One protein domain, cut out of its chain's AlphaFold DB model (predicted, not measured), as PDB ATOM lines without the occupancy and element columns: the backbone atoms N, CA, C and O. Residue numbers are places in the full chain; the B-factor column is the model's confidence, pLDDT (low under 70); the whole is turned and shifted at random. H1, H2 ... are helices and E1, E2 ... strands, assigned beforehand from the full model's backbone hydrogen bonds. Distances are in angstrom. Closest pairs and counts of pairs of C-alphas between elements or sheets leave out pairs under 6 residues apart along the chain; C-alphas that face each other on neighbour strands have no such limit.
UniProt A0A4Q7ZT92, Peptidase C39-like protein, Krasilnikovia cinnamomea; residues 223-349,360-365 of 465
ATOM      1  N   ALA A 223     -27.381  24.652   9.173       79.56
ATOM      2  CA  ALA A 223     -26.570  25.746   9.710       79.56
ATOM      3  C   ALA A 223     -25.199  25.277  10.227       79.56
ATOM      4  O   ALA A 223     -24.179  25.889   9.927       79.56
ATOM      5  N   SER A 224     -25.157  24.168  10.970       79.94
ATOM      6  CA  SER A 224     -23.916  23.608  11.531       79.94
ATOM      7  C   SER A 224     -22.985  23.048  10.466       79.94
ATOM      8  O   SER A 224     -21.767  23.130  10.617       79.94
ATOM      9  N   ARG A 225     -23.538  22.515   9.371       79.94
ATOM     10  CA  ARG A 225     -22.755  22.033   8.224       79.94
ATOM     11  C   ARG A 225     -22.201  23.168   7.368       79.94
ATOM     12  O   ARG A 225     -21.124  23.007   6.808       79.94
ATOM     13  N   SER A 226     -22.912  24.289   7.261       79.38
ATOM     14  CA  SER A 226     -22.440  25.482   6.548       79.38
ATOM     15  C   SER A 226     -21.591  26.420   7.408       79.38
ATOM     16  O   SER A 226     -21.080  27.403   6.880       79.38
ATOM     17  N   GLY A 227     -21.443  26.145   8.710       82.12
ATOM     18  CA  GLY A 227     -20.752  27.043   9.637       82.12
ATOM     19  C   GLY A 227     -21.454  28.395   9.777       82.12
ATOM     20  O   GLY A 227     -20.789  29.419   9.898       82.12
ATOM     21  N   THR A 228     -22.789  28.420   9.694       85.31
ATOM     22  CA  THR A 228     -23.562  29.666   9.723       85.31
ATOM     23  C   THR A 228     -23.430  30.343  11.084       85.31
ATOM     24  O   THR A 228     -23.824  29.787  12.114       85.31
ATOM     25  N   GLU A 229     -22.928  31.575  11.056       90.19
ATOM     26  CA  GLU A 229     -22.922  32.498  12.184       90.19
ATOM     27  C   GLU A 229     -23.715  33.749  11.810       90.19
ATOM     28  O   GLU A 229     -23.389  34.443  10.844       90.19
ATOM     29  N   LEU A 230     -24.803  34.007  12.539       91.88
ATOM     30  CA  LEU A 230     -25.576  35.231  12.342       91.88
ATOM     31  C   LEU A 230     -24.836  36.399  13.007       91.88
ATOM     32  O   LEU A 230     -24.399  36.236  14.148       91.88
ATOM     33  N   PRO A 231     -24.720  37.572  12.354       94.00
ATOM     34  CA  PRO A 231     -24.032  38.745  12.899       94.00
ATOM     35  C   PRO A 231     -24.864  39.444  13.988       94.00
ATOM     36  O   PRO A 231     -25.251  40.602  13.862       94.00
ATOM     37  N   VAL A 232     -25.184  38.715  15.054       94.19
ATOM     38  CA  VAL A 232     -25.907  39.217  16.219       94.19
ATOM     39  C   VAL A 232     -24.919  39.983  17.107       94.19
ATOM     40  O   VAL A 232     -23.859  39.434  17.424       94.19
ATOM     41  N   PRO A 233     -25.221  41.227  17.526       93.12
ATOM     42  CA  PRO A 233     -24.359  41.957  18.450       93.12
ATOM     43  C   PRO A 233     -24.184  41.182  19.758       93.12
ATOM     44  O   PRO A 233     -25.060  40.429  20.173       93.12
ATOM     45  N   ALA A 234     -23.031  41.338  20.406       91.88
ATOM     46  CA  ALA A 234     -22.680  40.571  21.595       91.88
ATOM     47  C   ALA A 234     -22.691  41.462  22.842       91.88
ATOM     48  O   ALA A 234     -21.750  42.221  23.067       91.88
ATOM     49  N   TYR A 235     -23.712  41.301  23.686       92.50
ATOM     50  CA  TYR A 235     -23.776  41.951  24.999       92.50
ATOM     51  C   TYR A 235     -23.400  41.013  26.146       92.50
ATOM     52  O   TYR A 235     -23.638  39.804  26.122       92.50
ATOM     53  N   SER A 236     -22.829  41.585  27.203       91.25
ATOM     54  CA  SER A 236     -22.552  40.868  28.444       91.25
ATOM     55  C   SER A 236     -23.337  41.499  29.575       91.25
ATOM     56  O   SER A 236     -22.979  42.562  30.060       91.25
ATOM     57  N   GLN A 237     -24.341  40.788  30.093       88.69
ATOM     58  CA  GLN A 237     -25.117  41.254  31.248       88.69
ATOM     59  C   GLN A 237     -24.234  41.664  32.443       88.69
ATOM     60  O   GLN A 237     -24.605  42.525  33.227       88.69
ATOM     61  N   MET A 238     -23.067  41.031  32.608       92.50
ATOM     62  CA  MET A 238     -22.233  41.202  33.798       92.50
ATOM     63  C   MET A 238     -21.484  42.535  33.834       92.50
ATOM     64  O   MET A 238     -20.954  42.864  34.892       92.50
ATOM     65  N   VAL A 239     -21.445  43.298  32.733       93.56
ATOM     66  CA  VAL A 239     -20.879  44.659  32.760       93.56
ATOM     67  C   VAL A 239     -21.723  45.593  33.626       93.56
ATOM     68  O   VAL A 239     -21.169  46.478  34.259       93.56
ATOM     69  N   HIS A 240     -23.019  45.295  33.770       93.88
ATOM     70  CA  HIS A 240     -23.968  46.084  34.555       93.88
ATOM     71  C   HIS A 240     -24.020  45.730  36.044       93.88
ATOM     72  O   HIS A 240     -24.948  46.127  36.752       93.88
ATOM     73  N   ALA A 241     -23.084  44.919  36.539       93.56
ATOM     74  CA  ALA A 241     -23.076  44.516  37.939       93.56
ATOM     75  C   ALA A 241     -22.942  45.742  38.862       93.56
ATOM     76  O   ALA A 241     -21.912  46.406  38.878       93.56
ATOM     77  N   GLY A 242     -23.979  46.011  39.657       92.00
ATOM     78  CA  GLY A 242     -24.059  47.136  40.591       92.00
ATOM     79  C   GLY A 242     -24.726  48.407  40.048       92.00
ATOM     80  O   GLY A 242     -25.073  49.266  40.852       92.00
ATOM     81  N   GLU A 243     -24.954  48.527  38.736       92.44
ATOM     82  CA  GLU A 243     -25.419  49.773  38.092       92.44
ATOM     83  C   GLU A 243     -26.890  50.122  38.401       92.44
ATOM     84  O   GLU A 243     -27.266  51.290  38.432       92.44
ATOM     85  N   TYR A 244     -27.726  49.117  38.693       93.06
ATOM     86  CA  TYR A 244     -29.162  49.289  38.961       93.06
ATOM     87  C   TYR A 244     -29.644  48.368  40.096       93.06
ATOM     88  O   TYR A 244     -30.222  47.302  39.839       93.06
ATOM     89  N   PRO A 245     -29.409  48.737  41.372       92.38
ATOM     90  CA  PRO A 245     -29.713  47.891  42.528       92.38
ATOM     91  C   PRO A 245     -31.170  47.425  42.613       92.38
ATOM     92  O   PRO A 245     -31.428  46.282  42.994       92.38
ATOM     93  N   GLN A 246     -32.110  48.278  42.199       90.38
ATOM     94  CA  GLN A 246     -33.548  48.010  42.195       90.38
ATOM     95  C   GLN A 246     -33.962  46.852  41.273       90.38
ATOM     96  O   GLN A 246     -35.015  46.252  41.471       90.38
ATOM     97  N   TRP A 247     -33.131  46.505  40.289       92.06
ATOM     98  CA  TRP A 247     -33.380  45.417  39.348       92.06
ATOM     99  C   TRP A 247     -32.411  44.263  39.615       92.06
ATOM    100  O   TRP A 247     -31.617  43.870  38.761       92.06
ATOM    101  N   ASN A 248     -32.474  43.720  40.834       89.25
ATOM    102  CA  ASN A 248     -31.661  42.594  41.309       89.25
ATOM    103  C   ASN A 248     -30.139  42.848  41.270       89.25
ATOM    104  O   ASN A 248     -29.345  41.970  40.923       89.25
ATOM    105  N   GLY A 249     -29.721  44.064  41.637       86.12
ATOM    106  CA  GLY A 249     -28.301  44.398  41.767       86.12
ATOM    107  C   GLY A 249     -27.580  44.719  40.460       86.12
ATOM    108  O   GLY A 249     -26.368  44.890  40.504       86.12
ATOM    109  N   GLY A 250     -28.279  44.790  39.322       85.19
ATOM    110  CA  GLY A 250     -27.669  45.012  38.012       85.19
ATOM    111  C   GLY A 250     -26.916  43.784  37.486       85.19
ATOM    112  O   GLY A 250     -26.174  43.114  38.208       85.19
ATOM    113  N   GLY A 251     -27.140  43.440  36.219       83.31
ATOM    114  CA  GLY A 251     -26.465  42.351  35.508       83.31
ATOM    115  C   GLY A 251     -26.810  40.923  35.953       83.31
ATOM    116  O   GLY A 251     -27.057  40.049  35.116       83.31
ATOM    117  N   ARG A 252     -26.871  40.626  37.256       81.25
ATOM    118  CA  ARG A 252     -27.344  39.326  37.752       81.25
ATOM    119  C   ARG A 252     -28.816  39.158  37.373       81.25
ATOM    120  O   ARG A 252     -29.630  40.041  37.591       81.25
ATOM    121  N   ALA A 253     -29.152  38.001  36.800       83.88
ATOM    122  CA  ALA A 253     -30.492  37.718  36.276       83.88
ATOM    123  C   ALA A 253     -30.972  38.684  35.169       83.88
ATOM    124  O   ALA A 253     -32.175  38.871  35.018       83.88
ATOM    125  N   TRP A 254     -30.048  39.265  34.389       92.69
ATOM    126  CA  TRP A 254     -30.324  40.075  33.186       92.69
ATOM    127  C   TRP A 254     -29.959  39.344  31.884       92.69
ATOM    128  O   TRP A 254     -29.700  39.949  30.847       92.69
ATOM    129  N   CYS A 255     -29.905  38.014  31.923       91.88
ATOM    130  CA  CYS A 255     -29.531  37.230  30.753       91.88
ATOM    131  C   CYS A 255     -30.553  37.342  29.613       91.88
ATOM    132  O   CYS A 255     -30.169  37.420  28.448       91.88
ATOM    133  N   SER A 256     -31.844  37.365  29.945       92.94
ATOM    134  CA  SER A 256     -32.950  37.533  29.003       92.94
ATOM    135  C   SER A 256     -32.979  38.915  28.347       92.94
ATOM    136  O   SER A 256     -32.949  38.923  27.125       92.94
ATOM    137  N   PRO A 257     -32.948  40.064  29.052       94.19
ATOM    138  CA  PRO A 257     -32.974  41.380  28.417       94.19
ATOM    139  C   PRO A 257     -31.734  41.630  27.565       94.19
ATOM    140  O   PRO A 257     -31.875  42.131  26.460       94.19
ATOM    141  N   ALA A 258     -30.545  41.190  27.998       95.31
ATOM    142  CA  ALA A 258     -29.355  41.254  27.150       95.31
ATOM    143  C   ALA A 258     -29.543  40.438  25.858       95.31
ATOM    144  O   ALA A 258     -29.241  40.925  24.777       95.31
ATOM    145  N   SER A 259     -30.088  39.218  25.948       94.88
ATOM    146  CA  SER A 259     -30.375  38.389  24.764       94.88
ATOM    147  C   SER A 259     -31.469  38.987  23.875       94.88
ATOM    148  O   SER A 259     -31.391  38.888  22.656       94.88
ATOM    149  N   THR A 260     -32.495  39.582  24.480       95.31
ATOM    150  CA  THR A 260     -33.595  40.245  23.780       95.31
ATOM    151  C   THR A 260     -33.078  41.450  23.002       95.31
ATOM    152  O   THR A 260     -33.384  41.548  21.821       95.31
ATOM    153  N   GLU A 261     -32.236  42.293  23.606       96.00
ATOM    154  CA  GLU A 261     -31.620  43.436  22.919       96.00
ATOM    155  C   GLU A 261     -30.707  42.989  21.784       96.00
ATOM    156  O   GLU A 261     -30.852  43.467  20.669       96.00
ATOM    157  N   MET A 262     -29.858  41.980  22.002       95.94
ATOM    158  CA  MET A 262     -29.048  41.409  20.919       95.94
ATOM    159  C   MET A 262     -29.902  41.009  19.697       95.94
ATOM    160  O   MET A 262     -29.534  41.284  18.555       95.94
ATOM    161  N   VAL A 263     -31.061  40.376  19.924       95.94
ATOM    162  CA  VAL A 263     -31.992  40.008  18.845       95.94
ATOM    163  C   VAL A 263     -32.712  41.226  18.262       95.94
ATOM    164  O   VAL A 263     -32.934  41.273  17.054       95.94
ATOM    165  N   MET A 264     -33.097  42.200  19.085       96.00
ATOM    166  CA  MET A 264     -33.753  43.421  18.617       96.00
ATOM    167  C   MET A 264     -32.845  44.218  17.684       96.00
ATOM    168  O   MET A 264     -33.260  44.552  16.574       96.00
ATOM    169  N   GLU A 265     -31.595  44.424  18.086       95.88
ATOM    170  CA  GLU A 265     -30.611  45.172  17.310       95.88
ATOM    171  C   GLU A 265     -30.209  44.446  16.023       95.88
ATOM    172  O   GLU A 265     -30.018  45.088  14.991       95.88
ATOM    173  N   PHE A 266     -30.173  43.107  16.028       95.81
ATOM    174  CA  PHE A 266     -30.013  42.326  14.794       95.81
ATOM    175  C   PHE A 266     -31.092  42.666  13.749       95.81
ATOM    176  O   PHE A 266     -30.818  42.687  12.549       95.81
ATOM    177  N   TRP A 267     -32.315  42.964  14.197       96.06
ATOM    178  CA  TRP A 267     -33.423  43.389  13.340       96.06
ATOM    179  C   TRP A 267     -33.514  44.913  13.150       96.06
ATOM    180  O   TRP A 267     -34.472  45.389  12.541       96.06
ATOM    181  N   GLY A 268     -32.541  45.681  13.650       95.81
ATOM    182  CA  GLY A 268     -32.515  47.145  13.578       95.81
ATOM    183  C   GLY A 268     -33.523  47.846  14.494       95.81
ATOM    184  O   GLY A 268     -33.810  49.027  14.296       95.81
ATOM    185  N   ALA A 269     -34.095  47.139  15.472       96.56
ATOM    186  CA  ALA A 269     -34.951  47.734  16.489       96.56
ATOM    187  C   ALA A 269     -34.116  48.160  17.698       96.56
ATOM    188  O   ALA A 269     -33.296  47.393  18.193       96.56
ATOM    189  N   HIS A 270     -34.372  49.368  18.196       95.00
ATOM    190  CA  HIS A 270     -33.648  49.951  19.322       95.00
ATOM    191  C   HIS A 270     -34.603  50.715  20.249       95.00
ATOM    192  O   HIS A 270     -35.663  51.187  19.809       95.00
ATOM    193  N   PRO A 271     -34.240  50.899  21.527       95.38
ATOM    194  CA  PRO A 271     -34.867  51.912  22.359       95.38
ATOM    195  C   PRO A 271     -34.712  53.317  21.772       95.38
ATOM    196  O   PRO A 271     -33.680  53.658  21.196       95.38
ATOM    197  N   GLY A 272     -35.745  54.147  21.925       94.31
ATOM    198  CA  GLY A 272     -35.711  55.530  21.448       94.31
ATOM    199  C   GLY A 272     -34.756  56.416  22.267       94.31
ATOM    200  O   GLY A 272     -34.447  56.079  23.415       94.31
ATOM    201  N   PRO A 273     -34.344  57.586  21.736       94.75
ATOM    202  CA  PRO A 273     -33.423  58.502  22.416       94.75
ATOM    203  C   PRO A 273     -33.862  58.872  23.838       94.75
ATOM    204  O   PRO A 273     -33.059  58.811  24.763       94.75
ATOM    205  N   ASP A 274     -35.154  59.142  24.043       93.88
ATOM    206  CA  ASP A 274     -35.706  59.488  25.361       93.88
ATOM    207  C   ASP A 274     -35.614  58.340  26.371       93.88
ATOM    208  O   ASP A 274     -35.597  58.567  27.581       93.88
ATOM    209  N   GLN A 275     -35.606  57.090  25.900       94.06
ATOM    210  CA  GLN A 275     -35.439  55.919  26.759       94.06
ATOM    211  C   GLN A 275     -33.975  55.742  27.145       94.06
ATOM    212  O   GLN A 275     -33.682  55.522  28.319       94.06
ATOM    213  N   LEU A 276     -33.072  55.899  26.177       96.25
ATOM    214  CA  LEU A 276     -31.630  55.827  26.397       96.25
ATOM    215  C   LEU A 276     -31.139  56.959  27.310       96.25
ATOM    216  O   LEU A 276     -30.309  56.717  28.178       96.25
ATOM    217  N   ALA A 277     -31.709  58.163  27.194       95.06
ATOM    218  CA  ALA A 277     -31.373  59.315  28.033       95.06
ATOM    219  C   ALA A 277     -31.687  59.116  29.530       95.06
ATOM    220  O   ALA A 277     -31.186  59.866  30.366       95.06
ATOM    221  N   ARG A 278     -32.503  58.113  29.890       91.00
ATOM    222  CA  ARG A 278     -32.778  57.746  31.292       91.00
ATOM    223  C   ARG A 278     -31.710  56.839  31.900       91.00
ATOM    224  O   ARG A 278     -31.726  56.608  33.109       91.00
ATOM    225  N   VAL A 279     -30.811  56.296  31.084       95.81
ATOM    226  CA  VAL A 279     -29.675  55.501  31.553       95.81
ATOM    227  C   VAL A 279     -28.561  56.451  31.974       95.81
ATOM    228  O   VAL A 279     -28.317  57.471  31.331       95.81
ATOM    229  N   HIS A 280     -27.877  56.129  33.070       94.00
ATOM    230  CA  HIS A 280     -26.732  56.915  33.501       94.00
ATOM    231  C   HIS A 280     -25.634  56.877  32.417       94.00
ATOM    232  O   HIS A 280     -25.236  55.789  31.997       94.00
ATOM    233  N   PRO A 281     -25.090  58.029  31.985       94.25
ATOM    234  CA  PRO A 281     -24.235  58.114  30.795       94.25
ATOM    235  C   PRO A 281     -22.887  57.387  30.923       94.25
ATOM    236  O   PRO A 281     -22.226  57.149  29.919       94.25
ATOM    237  N   ALA A 282     -22.462  57.041  32.143       94.44
ATOM    238  CA  ALA A 282     -21.233  56.273  32.368       94.44
ATOM    239  C   ALA A 282     -21.391  54.755  32.163       94.44
ATOM    240  O   ALA A 282     -20.386  54.046  32.170       94.44
ATOM    241  N   TYR A 283     -22.619  54.249  32.040       94.19
ATOM    242  CA  TYR A 283     -22.875  52.818  31.896       94.19
ATOM    243  C   TYR A 283     -22.774  52.404  30.429       94.19
ATOM    244  O   TYR A 283     -23.286  53.084  29.537       94.19
ATOM    245  N   ALA A 284     -22.080  51.293  30.184       93.69
ATOM    246  CA  ALA A 284     -22.003  50.696  28.854       93.69
ATOM    247  C   ALA A 284     -23.377  50.150  28.439       93.69
ATOM    248  O   ALA A 284     -24.232  49.944  29.291       93.69
ATOM    249  N   ASP A 285     -23.576  49.896  27.145       94.62
ATOM    250  CA  ASP A 285     -24.738  49.174  26.608       94.62
ATOM    251  C   ASP A 285     -26.102  49.656  27.171       94.62
ATOM    252  O   ASP A 285     -26.859  48.868  27.749       94.62
ATOM    253  N   PRO A 286     -26.452  50.953  27.031       96.12
ATOM    254  CA  PRO A 286     -27.655  51.527  27.643       96.12
ATOM    255  C   PRO A 286     -28.951  50.816  27.220       96.12
ATOM    256  O   PRO A 286     -29.895  50.750  28.009       96.12
ATOM    257  N   SER A 287     -29.002  50.231  26.018       96.62
ATOM    258  CA  SER A 287     -30.150  49.443  25.549       96.62
ATOM    259  C   SER A 287     -30.452  48.253  26.467       96.62
ATOM    260  O   SER A 287     -31.612  48.017  26.805       96.62
ATOM    261  N   VAL A 288     -29.428  47.572  26.993       96.62
ATOM    262  CA  VAL A 288     -29.587  46.441  27.923       96.62
ATOM    263  C   VAL A 288     -30.202  46.884  29.251       96.62
ATOM    264  O   VAL A 288     -31.059  46.182  29.796       96.62
ATOM    265  N   ALA A 289     -29.816  48.054  29.769       96.06
ATOM    266  CA  ALA A 289     -30.411  48.616  30.980       96.06
ATOM    267  C   ALA A 289     -31.882  49.008  30.763       96.06
ATOM    268  O   ALA A 289     -32.724  48.728  31.621       96.06
ATOM    269  N   VAL A 290     -32.214  49.584  29.598       96.62
ATOM    270  CA  VAL A 290     -33.609  49.867  29.221       96.62
ATOM    271  C   VAL A 290     -34.419  48.573  29.138       96.62
ATOM    272  O   VAL A 290     -35.497  48.507  29.727       96.62
ATOM    273  N   ALA A 291     -33.900  47.518  28.506       96.44
ATOM    274  CA  ALA A 291     -34.577  46.224  28.449       96.44
ATOM    275  C   ALA A 291     -34.746  45.575  29.817       96.44
ATOM    276  O   ALA A 291     -35.801  45.008  30.103       96.44
ATOM    277  N   ALA A 292     -33.742  45.655  30.691       96.12
ATOM    278  CA  ALA A 292     -33.860  45.146  32.051       96.12
ATOM    279  C   ALA A 292     -34.990  45.869  32.796       96.12
ATOM    280  O   ALA A 292     -35.905  45.219  33.306       96.12
ATOM    281  N   GLY A 293     -35.000  47.202  32.752       95.19
ATOM    282  CA  GLY A 293     -36.076  48.034  33.288       95.19
ATOM    283  C   GLY A 293     -37.417  47.900  32.559       95.19
ATOM    284  O   GLY A 293     -38.442  48.259  33.133       95.19
ATOM    285  N   GLY A 294     -37.441  47.354  31.340       95.56
ATOM    286  CA  GLY A 294     -38.623  47.076  30.512       95.56
ATOM    287  C   GLY A 294     -39.179  45.649  30.635       95.56
ATOM    288  O   GLY A 294     -40.306  45.386  30.221       95.56
ATOM    289  N   THR A 295     -38.430  44.729  31.253       96.06
ATOM    290  CA  THR A 295     -38.796  43.302  31.370       96.06
ATOM    291  C   THR A 295     -38.723  42.743  32.791       96.06
ATOM    292  O   THR A 295     -39.143  41.611  33.021       96.06
ATOM    293  N   TYR A 296     -38.234  43.519  33.763       96.25
ATOM    294  CA  TYR A 296     -38.202  43.129  35.175       96.25
ATOM    295  C   TYR A 296     -39.597  42.779  35.698       96.25
ATOM    296  O   TYR A 296     -40.513  43.589  35.575       96.25
ATOM    297  N   ASP A 297     -39.729  41.585  36.266       96.19
ATOM    298  CA  ASP A 297     -40.903  41.062  36.955       96.19
ATOM    299  C   ASP A 297     -40.661  41.182  38.464       96.19
ATOM    300  O   ASP A 297     -39.747  40.560  39.016       96.19
ATOM    301  N   HIS A 298     -41.471  42.009  39.127       95.62
ATOM    302  CA  HIS A 298     -41.281  42.333  40.538       95.62
ATOM    303  C   HIS A 298     -41.619  41.179  41.495       95.62
ATOM    304  O   HIS A 298     -41.034  41.112  42.578       95.62
ATOM    305  N   ALA A 299     -42.492  40.243  41.106       95.00
ATOM    306  CA  ALA A 299     -42.782  39.052  41.909       95.00
ATOM    307  C   ALA A 299     -41.691  37.992  41.747       95.00
ATOM    308  O   ALA A 299     -41.278  37.364  42.723       95.00
ATOM    309  N   TYR A 300     -41.181  37.828  40.524       92.00
ATOM    310  CA  TYR A 300     -40.072  36.921  40.234       92.00
ATOM    311  C   TYR A 300     -38.724  37.436  40.778       92.00
ATOM    312  O   TYR A 300     -37.841  36.643  41.113       92.00
ATOM    313  N   GLY A 301     -38.546  38.758  40.874       92.25
ATOM    314  CA  GLY A 301     -37.288  39.388  41.289       92.25
ATOM    315  C   GLY A 301     -36.199  39.323  40.210       92.25
ATOM    316  O   GLY A 301     -35.010  39.170  40.506       92.25
ATOM    317  N   GLY A 302     -36.592  39.376  38.938       93.25
ATOM    318  CA  GLY A 302     -35.679  39.244  37.804       93.25
ATOM    319  C   GLY A 302     -36.372  39.461  36.465       93.25
ATOM    320  O   GLY A 302     -37.544  39.801  36.405       93.25
ATOM    321  N   THR A 303     -35.656  39.229  35.370       92.25
ATOM    322  CA  THR A 303     -36.129  39.556  34.007       92.25
ATOM    323  C   THR A 303     -36.472  38.312  33.177       92.25
ATOM    324  O   THR A 303     -36.579  38.368  31.954       92.25
ATOM    325  N   GLY A 304     -36.599  37.151  33.834       84.81
ATOM    326  CA  GLY A 304     -36.712  35.831  33.202       84.81
ATOM    327  C   GLY A 304     -38.100  35.453  32.677       84.81
ATOM    328  O   GLY A 304     -38.260  34.326  32.218       84.81
ATOM    329  N   ASN A 305     -39.077  36.359  32.758       93.25
ATOM    330  CA  ASN A 305     -40.432  36.180  32.240       93.25
ATOM    331  C   ASN A 305     -40.424  36.417  30.717       93.25
ATOM    332  O   ASN A 305     -40.225  37.545  30.248       93.25
ATOM    333  N   TRP A 306     -40.563  35.356  29.920       93.19
ATOM    334  CA  TRP A 306     -40.391  35.463  28.467       93.19
ATOM    335  C   TRP A 306     -41.522  36.203  27.751       93.19
ATOM    336  O   TRP A 306     -41.199  36.994  26.863       93.19
ATOM    337  N   PRO A 307     -42.803  36.045  28.133       96.50
ATOM    338  CA  PRO A 307     -43.869  36.908  27.637       96.50
ATOM    339  C   PRO A 307     -43.584  38.397  27.833       96.50
ATOM    340  O   PRO A 307     -43.838  39.175  26.916       96.50
ATOM    341  N   PHE A 308     -42.990  38.801  28.963       96.88
ATOM    342  CA  PHE A 308     -42.611  40.202  29.183       96.88
ATOM    343  C   PHE A 308     -41.509  40.654  28.218       96.88
ATOM    344  O   PHE A 308     -41.586  41.760  27.689       96.88
ATOM    345  N   ASN A 309     -40.524  39.796  27.937       96.19
ATOM    346  CA  ASN A 309     -39.463  40.071  26.961       96.19
ATOM    347  C   ASN A 309     -40.012  40.199  25.534       96.19
ATOM    348  O   ASN A 309     -39.649  41.128  24.816       96.19
ATOM    349  N   THR A 310     -40.909  39.300  25.119       95.38
ATOM    350  CA  THR A 310     -41.521  39.382  23.787       95.38
ATOM    351  C   THR A 310     -42.456  40.580  23.667       95.38
ATOM    352  O   THR A 310     -42.434  41.264  22.648       95.38
ATOM    353  N   ALA A 311     -43.220  40.891  24.717       97.25
ATOM    354  CA  ALA A 311     -44.078  42.066  24.736       97.25
ATOM    355  C   ALA A 311     -43.246  43.359  24.668       97.25
ATOM    356  O   ALA A 311     -43.576  44.240  23.874       97.25
ATOM    357  N   TYR A 312     -42.128  43.433  25.403       97.25
ATOM    358  CA  TYR A 312     -41.144  44.514  25.300       97.25
ATOM    359  C   TYR A 312     -40.622  44.654  23.865       97.25
ATOM    360  O   TYR A 312     -40.855  45.687  23.247       97.25
ATOM    361  N   ALA A 313     -40.043  43.600  23.279       97.12
ATOM    362  CA  ALA A 313     -39.542  43.643  21.901       97.12
ATOM    363  C   ALA A 313     -40.620  44.097  20.899       97.12
ATOM    364  O   ALA A 313     -40.345  44.838  19.955       97.12
ATOM    365  N   SER A 314     -41.875  43.702  21.133       96.69
ATOM    366  CA  SER A 314     -42.992  44.108  20.287       96.69
ATOM    367  C   SER A 314     -43.370  45.584  20.414       96.69
ATOM    368  O   SER A 314     -43.691  46.227  19.413       96.69
ATOM    369  N   ALA A 315     -43.252  46.164  21.610       94.94
ATOM    370  CA  ALA A 315     -43.444  47.595  21.825       94.94
ATOM    371  C   ALA A 315     -42.394  48.445  21.077       94.94
ATOM    372  O   ALA A 315     -42.658  49.613  20.792       94.94
ATOM    373  N   HIS A 316     -41.264  47.835  20.699       95.25
ATOM    374  CA  HIS A 316     -40.201  48.406  19.865       95.25
ATOM    375  C   HIS A 316     -40.333  48.065  18.366       95.25
ATOM    376  O   HIS A 316     -39.389  48.231  17.600       95.25
ATOM    377  N   GLY A 317     -41.516  47.623  17.921       92.38
ATOM    378  CA  GLY A 317     -41.846  47.478  16.499       92.38
ATOM    379  C   GLY A 317     -41.614  46.087  15.908       92.38
ATOM    380  O   GLY A 317     -41.839  45.897  14.713       92.38
ATOM    381  N   LEU A 318     -41.215  45.102  16.717       94.62
ATOM    382  CA  LEU A 318     -41.017  43.728  16.251       94.62
ATOM    383  C   LEU A 318     -42.271  42.862  16.406       94.62
ATOM    384  O   LEU A 318     -43.123  43.078  17.265       94.62
ATOM    385  N   ASN A 319     -42.361  41.797  15.612       92.69
ATOM    386  CA  ASN A 319     -43.331  40.734  15.858       92.69
ATOM    387  C   ASN A 319     -42.661  39.612  16.645       92.69
ATOM    388  O   ASN A 319     -42.025  38.724  16.076       92.69
ATOM    389  N   ALA A 320     -42.812  39.645  17.965       92.94
ATOM    390  CA  ALA A 320     -42.202  38.670  18.856       92.94
ATOM    391  C   ALA A 320     -43.121  37.472  19.135       92.94
ATOM    392  O   ALA A 320     -44.350  37.579  19.089       92.94
ATOM    393  N   ARG A 321     -42.524  36.303  19.386       93.88
ATOM    394  CA  ARG A 321     -43.210  35.044  19.691       93.88
ATOM    395  C   ARG A 321     -42.395  34.231  20.689       93.88
ATOM    396  O   ARG A 321     -41.196  34.027  20.503       93.88
ATOM    397  N   VAL A 322     -43.070  33.693  21.702       93.12
ATOM    398  CA  VAL A 322     -42.524  32.599  22.510       93.12
ATOM    399  C   VAL A 322     -42.948  31.287  21.864       93.12
ATOM    400  O   VAL A 322     -44.132  31.073  21.611       93.12
ATOM    401  N   VAL A 323     -41.988  30.417  21.568       91.31
ATOM    402  CA  VAL A 323     -42.212  29.114  20.941       91.31
ATOM    403  C   VAL A 323     -41.556  28.000  21.749       91.31
ATOM    404  O   VAL A 323     -40.586  28.196  22.483       91.31
ATOM    405  N   ARG A 324     -42.078  26.785  21.589       89.62
ATOM    406  CA  ARG A 324     -41.435  25.565  22.075       89.62
ATOM    407  C   ARG A 324     -40.818  24.839  20.889       89.62
ATOM    408  O   ARG A 324     -41.526  24.523  19.938       89.62
ATOM    409  N   LEU A 325     -39.523  24.547  20.961       87.75
ATOM    410  CA  LEU A 325     -38.832  23.748  19.945       87.75
ATOM    411  C   LEU A 325     -38.819  22.271  20.354       87.75
ATOM    412  O   LEU A 325     -38.700  21.955  21.542       87.75
ATOM    413  N   ARG A 326     -38.932  21.359  19.382       84.94
ATOM    414  CA  ARG A 326     -38.939  19.905  19.643       84.94
ATOM    415  C   ARG A 326     -37.528  19.382  19.882       84.94
ATOM    416  O   ARG A 326     -37.312  18.540  20.755       84.94
ATOM    417  N   SER A 327     -36.571  19.903  19.120       80.81
ATOM    418  CA  SER A 327     -35.155  19.542  19.171       80.81
ATOM    419  C   SER A 327     -34.269  20.743  18.822       80.81
ATOM    420  O   SER A 327     -34.758  21.828  18.506       80.81
ATOM    421  N   LEU A 328     -32.950  20.547  18.897       83.00
ATOM    422  CA  LEU A 328     -31.985  21.518  18.378       83.00
ATOM    423  C   LEU A 328     -32.014  21.599  16.844       83.00
ATOM    424  O   LEU A 328     -31.631  22.627  16.306       83.00
ATOM    425  N   ASP A 329     -32.548  20.599  16.142       83.75
ATOM    426  CA  ASP A 329     -32.687  20.660  14.680       83.75
ATOM    427  C   ASP A 329     -33.685  21.751  14.261       83.75
ATOM    428  O   ASP A 329     -33.492  22.416  13.247       83.75
ATOM    429  N   ASP A 330     -34.747  21.972  15.052       85.69
ATOM    430  CA  ASP A 330     -35.677  23.088  14.825       85.69
ATOM    431  C   ASP A 330     -34.955  24.440  14.981       85.69
ATOM    432  O   ASP A 330     -35.210  25.373  14.225       85.69
ATOM    433  N   LEU A 331     -34.025  24.539  15.937       86.88
ATOM    434  CA  LEU A 331     -33.203  25.731  16.152       86.88
ATOM    435  C   LEU A 331     -32.222  25.955  14.993       86.88
ATOM    436  O   LEU A 331     -32.092  27.076  14.515       86.88
ATOM    437  N   GLU A 332     -31.557  24.904  14.516       87.44
ATOM    438  CA  GLU A 332     -30.639  24.999  13.376       87.44
ATOM    439  C   GLU A 332     -31.347  25.427  12.089       87.44
ATOM    440  O   GLU A 332     -30.751  26.137  11.284       87.44
ATOM    441  N   ARG A 333     -32.613  25.036  11.894       88.81
ATOM    442  CA  ARG A 333     -33.429  25.520  10.767       88.81
ATOM    443  C   ARG A 333     -33.690  27.019  10.872       88.81
ATOM    444  O   ARG A 333     -33.445  27.726   9.907       88.81
ATOM    445  N   LEU A 334     -34.089  27.509  12.049       90.12
ATOM    446  CA  LEU A 334     -34.291  28.946  12.274       90.12
ATOM    447  C   LEU A 334     -33.012  29.747  11.995       90.12
ATOM    448  O   LEU A 334     -33.059  30.752  11.294       90.12
ATOM    449  N   VAL A 335     -31.862  29.268  12.477       90.25
ATOM    450  CA  VAL A 335     -30.564  29.914  12.222       90.25
ATOM    451  C   VAL A 335     -30.189  29.858  10.738       90.25
ATOM    452  O   VAL A 335     -29.706  30.852  10.201       90.25
ATOM    453  N   ALA A 336     -30.429  28.733  10.057       88.56
ATOM    454  CA  ALA A 336     -30.204  28.614   8.614       88.56
ATOM    455  C   ALA A 336     -31.076  29.593   7.805       88.56
ATOM    456  O   ALA A 336     -30.620  30.109   6.787       88.56
ATOM    457  N   ASP A 337     -32.279  29.893   8.298       91.44
ATOM    458  CA  ASP A 337     -33.214  30.856   7.707       91.44
ATOM    459  C   ASP A 337     -32.924  32.314   8.122       91.44
ATOM    460  O   ASP A 337     -33.671  33.227   7.764       91.44
ATOM    461  N   GLY A 338     -31.839  32.569   8.862       91.06
ATOM    462  CA  GLY A 338     -31.438  33.918   9.268       91.06
ATOM    463  C   GLY A 338     -32.167  34.462  10.498       91.06
ATOM    464  O   GLY A 338     -32.125  35.666  10.738       91.06
ATOM    465  N   ILE A 339     -32.842  33.608  11.272       91.31
ATOM    466  CA  ILE A 339     -33.621  34.002  12.450       91.31
ATOM    467  C   ILE A 339     -32.798  33.728  13.720       91.31
ATOM    468  O   ILE A 339     -32.612  32.561  14.085       91.31
ATOM    469  N   PRO A 340     -32.318  34.764  14.434       91.19
ATOM    470  CA  PRO A 340     -31.644  34.574  15.711       91.19
ATOM    471  C   PRO A 340     -32.647  34.156  16.792       91.19
ATOM    472  O   PRO A 340     -33.797  34.604  16.814       91.19
ATOM    473  N   VAL A 341     -32.205  33.298  17.714       89.06
ATOM    474  CA  VAL A 341     -33.075  32.735  18.755       89.06
ATOM    475  C   VAL A 341     -32.468  32.961  20.131       89.06
ATOM    476  O   VAL A 341     -31.395  32.445  20.454       89.06
ATOM    477  N   ALA A 342     -33.197  33.672  20.990       87.81
ATOM    478  CA  ALA A 342     -32.899  33.708  22.415       87.81
ATOM    479  C   ALA A 342     -33.470  32.446  23.077       87.81
ATOM    480  O   ALA A 342     -34.632  32.082  22.867       87.81
ATOM    481  N   ARG A 343     -32.655  31.747  23.869       81.69
ATOM    482  CA  ARG A 343     -33.039  30.465  24.464       81.69
ATOM    483  C   ARG A 343     -32.843  30.446  25.968       81.69
ATOM    484  O   ARG A 343     -31.761  30.734  26.489       81.69
ATOM    485  N   ARG A 344     -33.854  29.932  26.671       69.44
ATOM    486  CA  ARG A 344     -33.703  29.523  28.068       69.44
ATOM    487  C   ARG A 344     -32.951  28.201  28.157       69.44
ATOM    488  O   ARG A 344     -33.369  27.189  27.588       69.44
ATOM    489  N   ARG A 345     -31.859  28.186  28.922       64.62
ATOM    490  CA  ARG A 345     -31.167  26.951  29.302       64.62
ATOM    491  C   ARG A 345     -31.182  26.793  30.813       64.62
ATOM    492  O   ARG A 345     -30.639  27.617  31.542       64.62
ATOM    493  N   ARG A 346     -31.709  25.668  31.289       50.12
ATOM    494  CA  ARG A 346     -31.483  25.239  32.670       50.12
ATOM    495  C   ARG A 346     -30.059  24.688  32.774       50.12
ATOM    496  O   ARG A 346     -29.753  23.684  32.139       50.12
ATOM    497  N   SER A 347     -29.165  25.335  33.525       40.31
ATOM    498  CA  SER A 347     -27.849  24.747  33.811       40.31
ATOM    499  C   SER A 347     -27.955  23.812  35.011       40.31
ATOM    500  O   SER A 347     -28.227  24.272  36.120       40.31
ATOM    501  N   THR A 348     -27.699  22.523  34.819       33.88
ATOM    502  CA  THR A 348     -27.243  21.653  35.908       33.88
ATOM    503  C   THR A 348     -25.713  21.641  35.905       33.88
ATOM    504  O   THR A 348     -25.076  21.960  34.904       33.88
ATOM    505  N   ARG A 349     -25.094  21.325  37.047       30.86
ATOM    506  CA  ARG A 349     -23.629  21.352  37.244       30.86
ATOM    507  C   ARG A 349     -22.867  20.348  36.354       30.86
ATOM    508  O   ARG A 349     -21.640  20.341  36.364       30.86
ATOM    509  N   GLY A 360     -25.939  31.021  16.548       27.16
ATOM    510  CA  GLY A 360     -27.094  31.932  16.405       27.16
ATOM    511  C   GLY A 360     -28.094  31.839  17.567       27.16
ATOM    512  O   GLY A 360     -29.169  32.438  17.540       27.16
ATOM    513  N   ALA A 361     -27.742  31.056  18.594       36.00
ATOM    514  CA  ALA A 361     -28.555  30.784  19.764       36.00
ATOM    515  C   ALA A 361     -27.956  31.485  20.984       36.00
ATOM    516  O   ALA A 361     -26.874  31.120  21.452       36.00
ATOM    517  N   ILE A 362     -28.677  32.455  21.533       48.19
ATOM    518  CA  ILE A 362     -28.218  33.210  22.697       48.19
ATOM    519  C   ILE A 362     -28.656  32.462  23.954       48.19
ATOM    520  O   ILE A 362     -29.845  32.221  24.172       48.19
ATOM    521  N   CYS A 363     -27.694  32.024  24.768       40.47
ATOM    522  CA  CYS A 363     -27.966  31.254  25.980       40.47
ATOM    523  C   CYS A 363     -27.931  32.147  27.221       40.47
ATOM    524  O   CYS A 363     -26.858  32.567  27.650       40.47
ATOM    525  N   GLY A 364     -29.078  32.320  27.877       34.78
ATOM    526  CA  GLY A 364     -29.118  32.902  29.217       34.78
ATOM    527  C   GLY A 364     -28.843  31.867  30.315       34.78
ATOM    528  O   GLY A 364     -29.404  30.769  30.288       34.78
ATOM    529  N   SER A 365     -27.991  32.197  31.298       33.56
ATOM    530  CA  SER A 365     -27.782  31.380  32.506       33.56
ATOM    531  C   SER A 365     -27.967  32.208  33.785       33.56
ATOM    532  O   SER A 365     -27.570  33.368  33.853       33.56
TER     533      SER A 365
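AT A GLANCE: This is residues 223 to 349 and 360 to 365 of the 465 residues of the protein "Peptidase C39-like protein" of Krasilnikovia cinnamomea (UniProt A0A4Q7ZT92). A core helix, H3, has the crossed helices H5 and H6 packed on two of its sides, and a small parallel sheet of two strands, E2 and E3, on the side away from H5. The strand E1 runs from H6 toward the far end, where H7 and the short H1 pack together beyond the sheet. The printed part has 133 residues with seven named helices and three named strands, in the order H1 H2 H3 H4 H5 H6 E1 H7 E2 E3, and its class is mixed, helices and strands. It is compact, with a radius of gyration of the C-alphas of 14.8 A and spans of 43 by 35 by 23 A.

HOW THE PARTS SIT: Begin at the sheet, where E2, residues 341 to 345, and E3, residues 361 to 364, are parallel neighbours at 40 degrees. Look there for N 343 and O 362, and for N 362 and O 341, each pair 2.9 A apart and within hydrogen-bond range. Next find H3, residues 255 to 266; its closest C-alpha to E3 is that of Cys 255, 4.6 A from that of Gly 364. With residues 257 to 261 alone, H3 touches the hub, H5, residues 286 to 295, opposite ways at a steep tilt of 59 degrees; their closest C-alphas, of Pro 257 and Ala 291, are 5.1 A apart. H6, residues 306 to 315, touches H3 the same way at a shallow tilt of 32 degrees, only just short of steep, closest at the C-alphas of Met 264 and Ala 313, 6.7 A. H5 also touches H6, at a steep tilt of 60 degrees, and H4, residues 273 to 276, where the C-alphas of Leu 276 and Pro 286 are closest, 6.0 A apart. H2, residues 237 to 240, is close to H3 but not clearly touching, with the C-alphas of Gln 237 and Ala 258 closest at 5.9 A. E1, residues 319 to 324, pairs with no named strand; its Ala 320 comes closest to H6 at Thr 310, with the C-alphas 5.0 A apart. H7, residues 328 to 336, touches H1, residues 223 to 226, closest at the C-alphas of Ala 336 and Ala 223, 4.8 A. In H3, H5, H6 and H7 every O i to N i+4 pair is within hydrogen-bond range; H1, H2 and H4 are too short for such a pair.

IN THESE COORDINATES: Find C-alpha 341 at (-33.075, 32.735, 18.755), where E2 begins its 12.2 A. E3 measures 9.7 A and ends at C-alpha 364, (-29.118, 32.902, 29.217). From C-alpha 255 at (-29.531, 37.230, 30.753), H3 runs 16.8 A; H5 runs 14.3 A, H6 14.2 A, E1 16.5 A and H7 12.2 A.

THE WHOLE: The C-alphas farthest apart are those of Arg 225 and Gln 246, 44.1 A. Residues 350 to 359 are cut out, and C-alphas 349 and 360 are 23.6 A apart across the cut. The link from H2 to H3, residues 241 to 254, is long. The mean pLDDT of the printed part is 87.5; residues 344 to 349 and 360 to 365 are under 70.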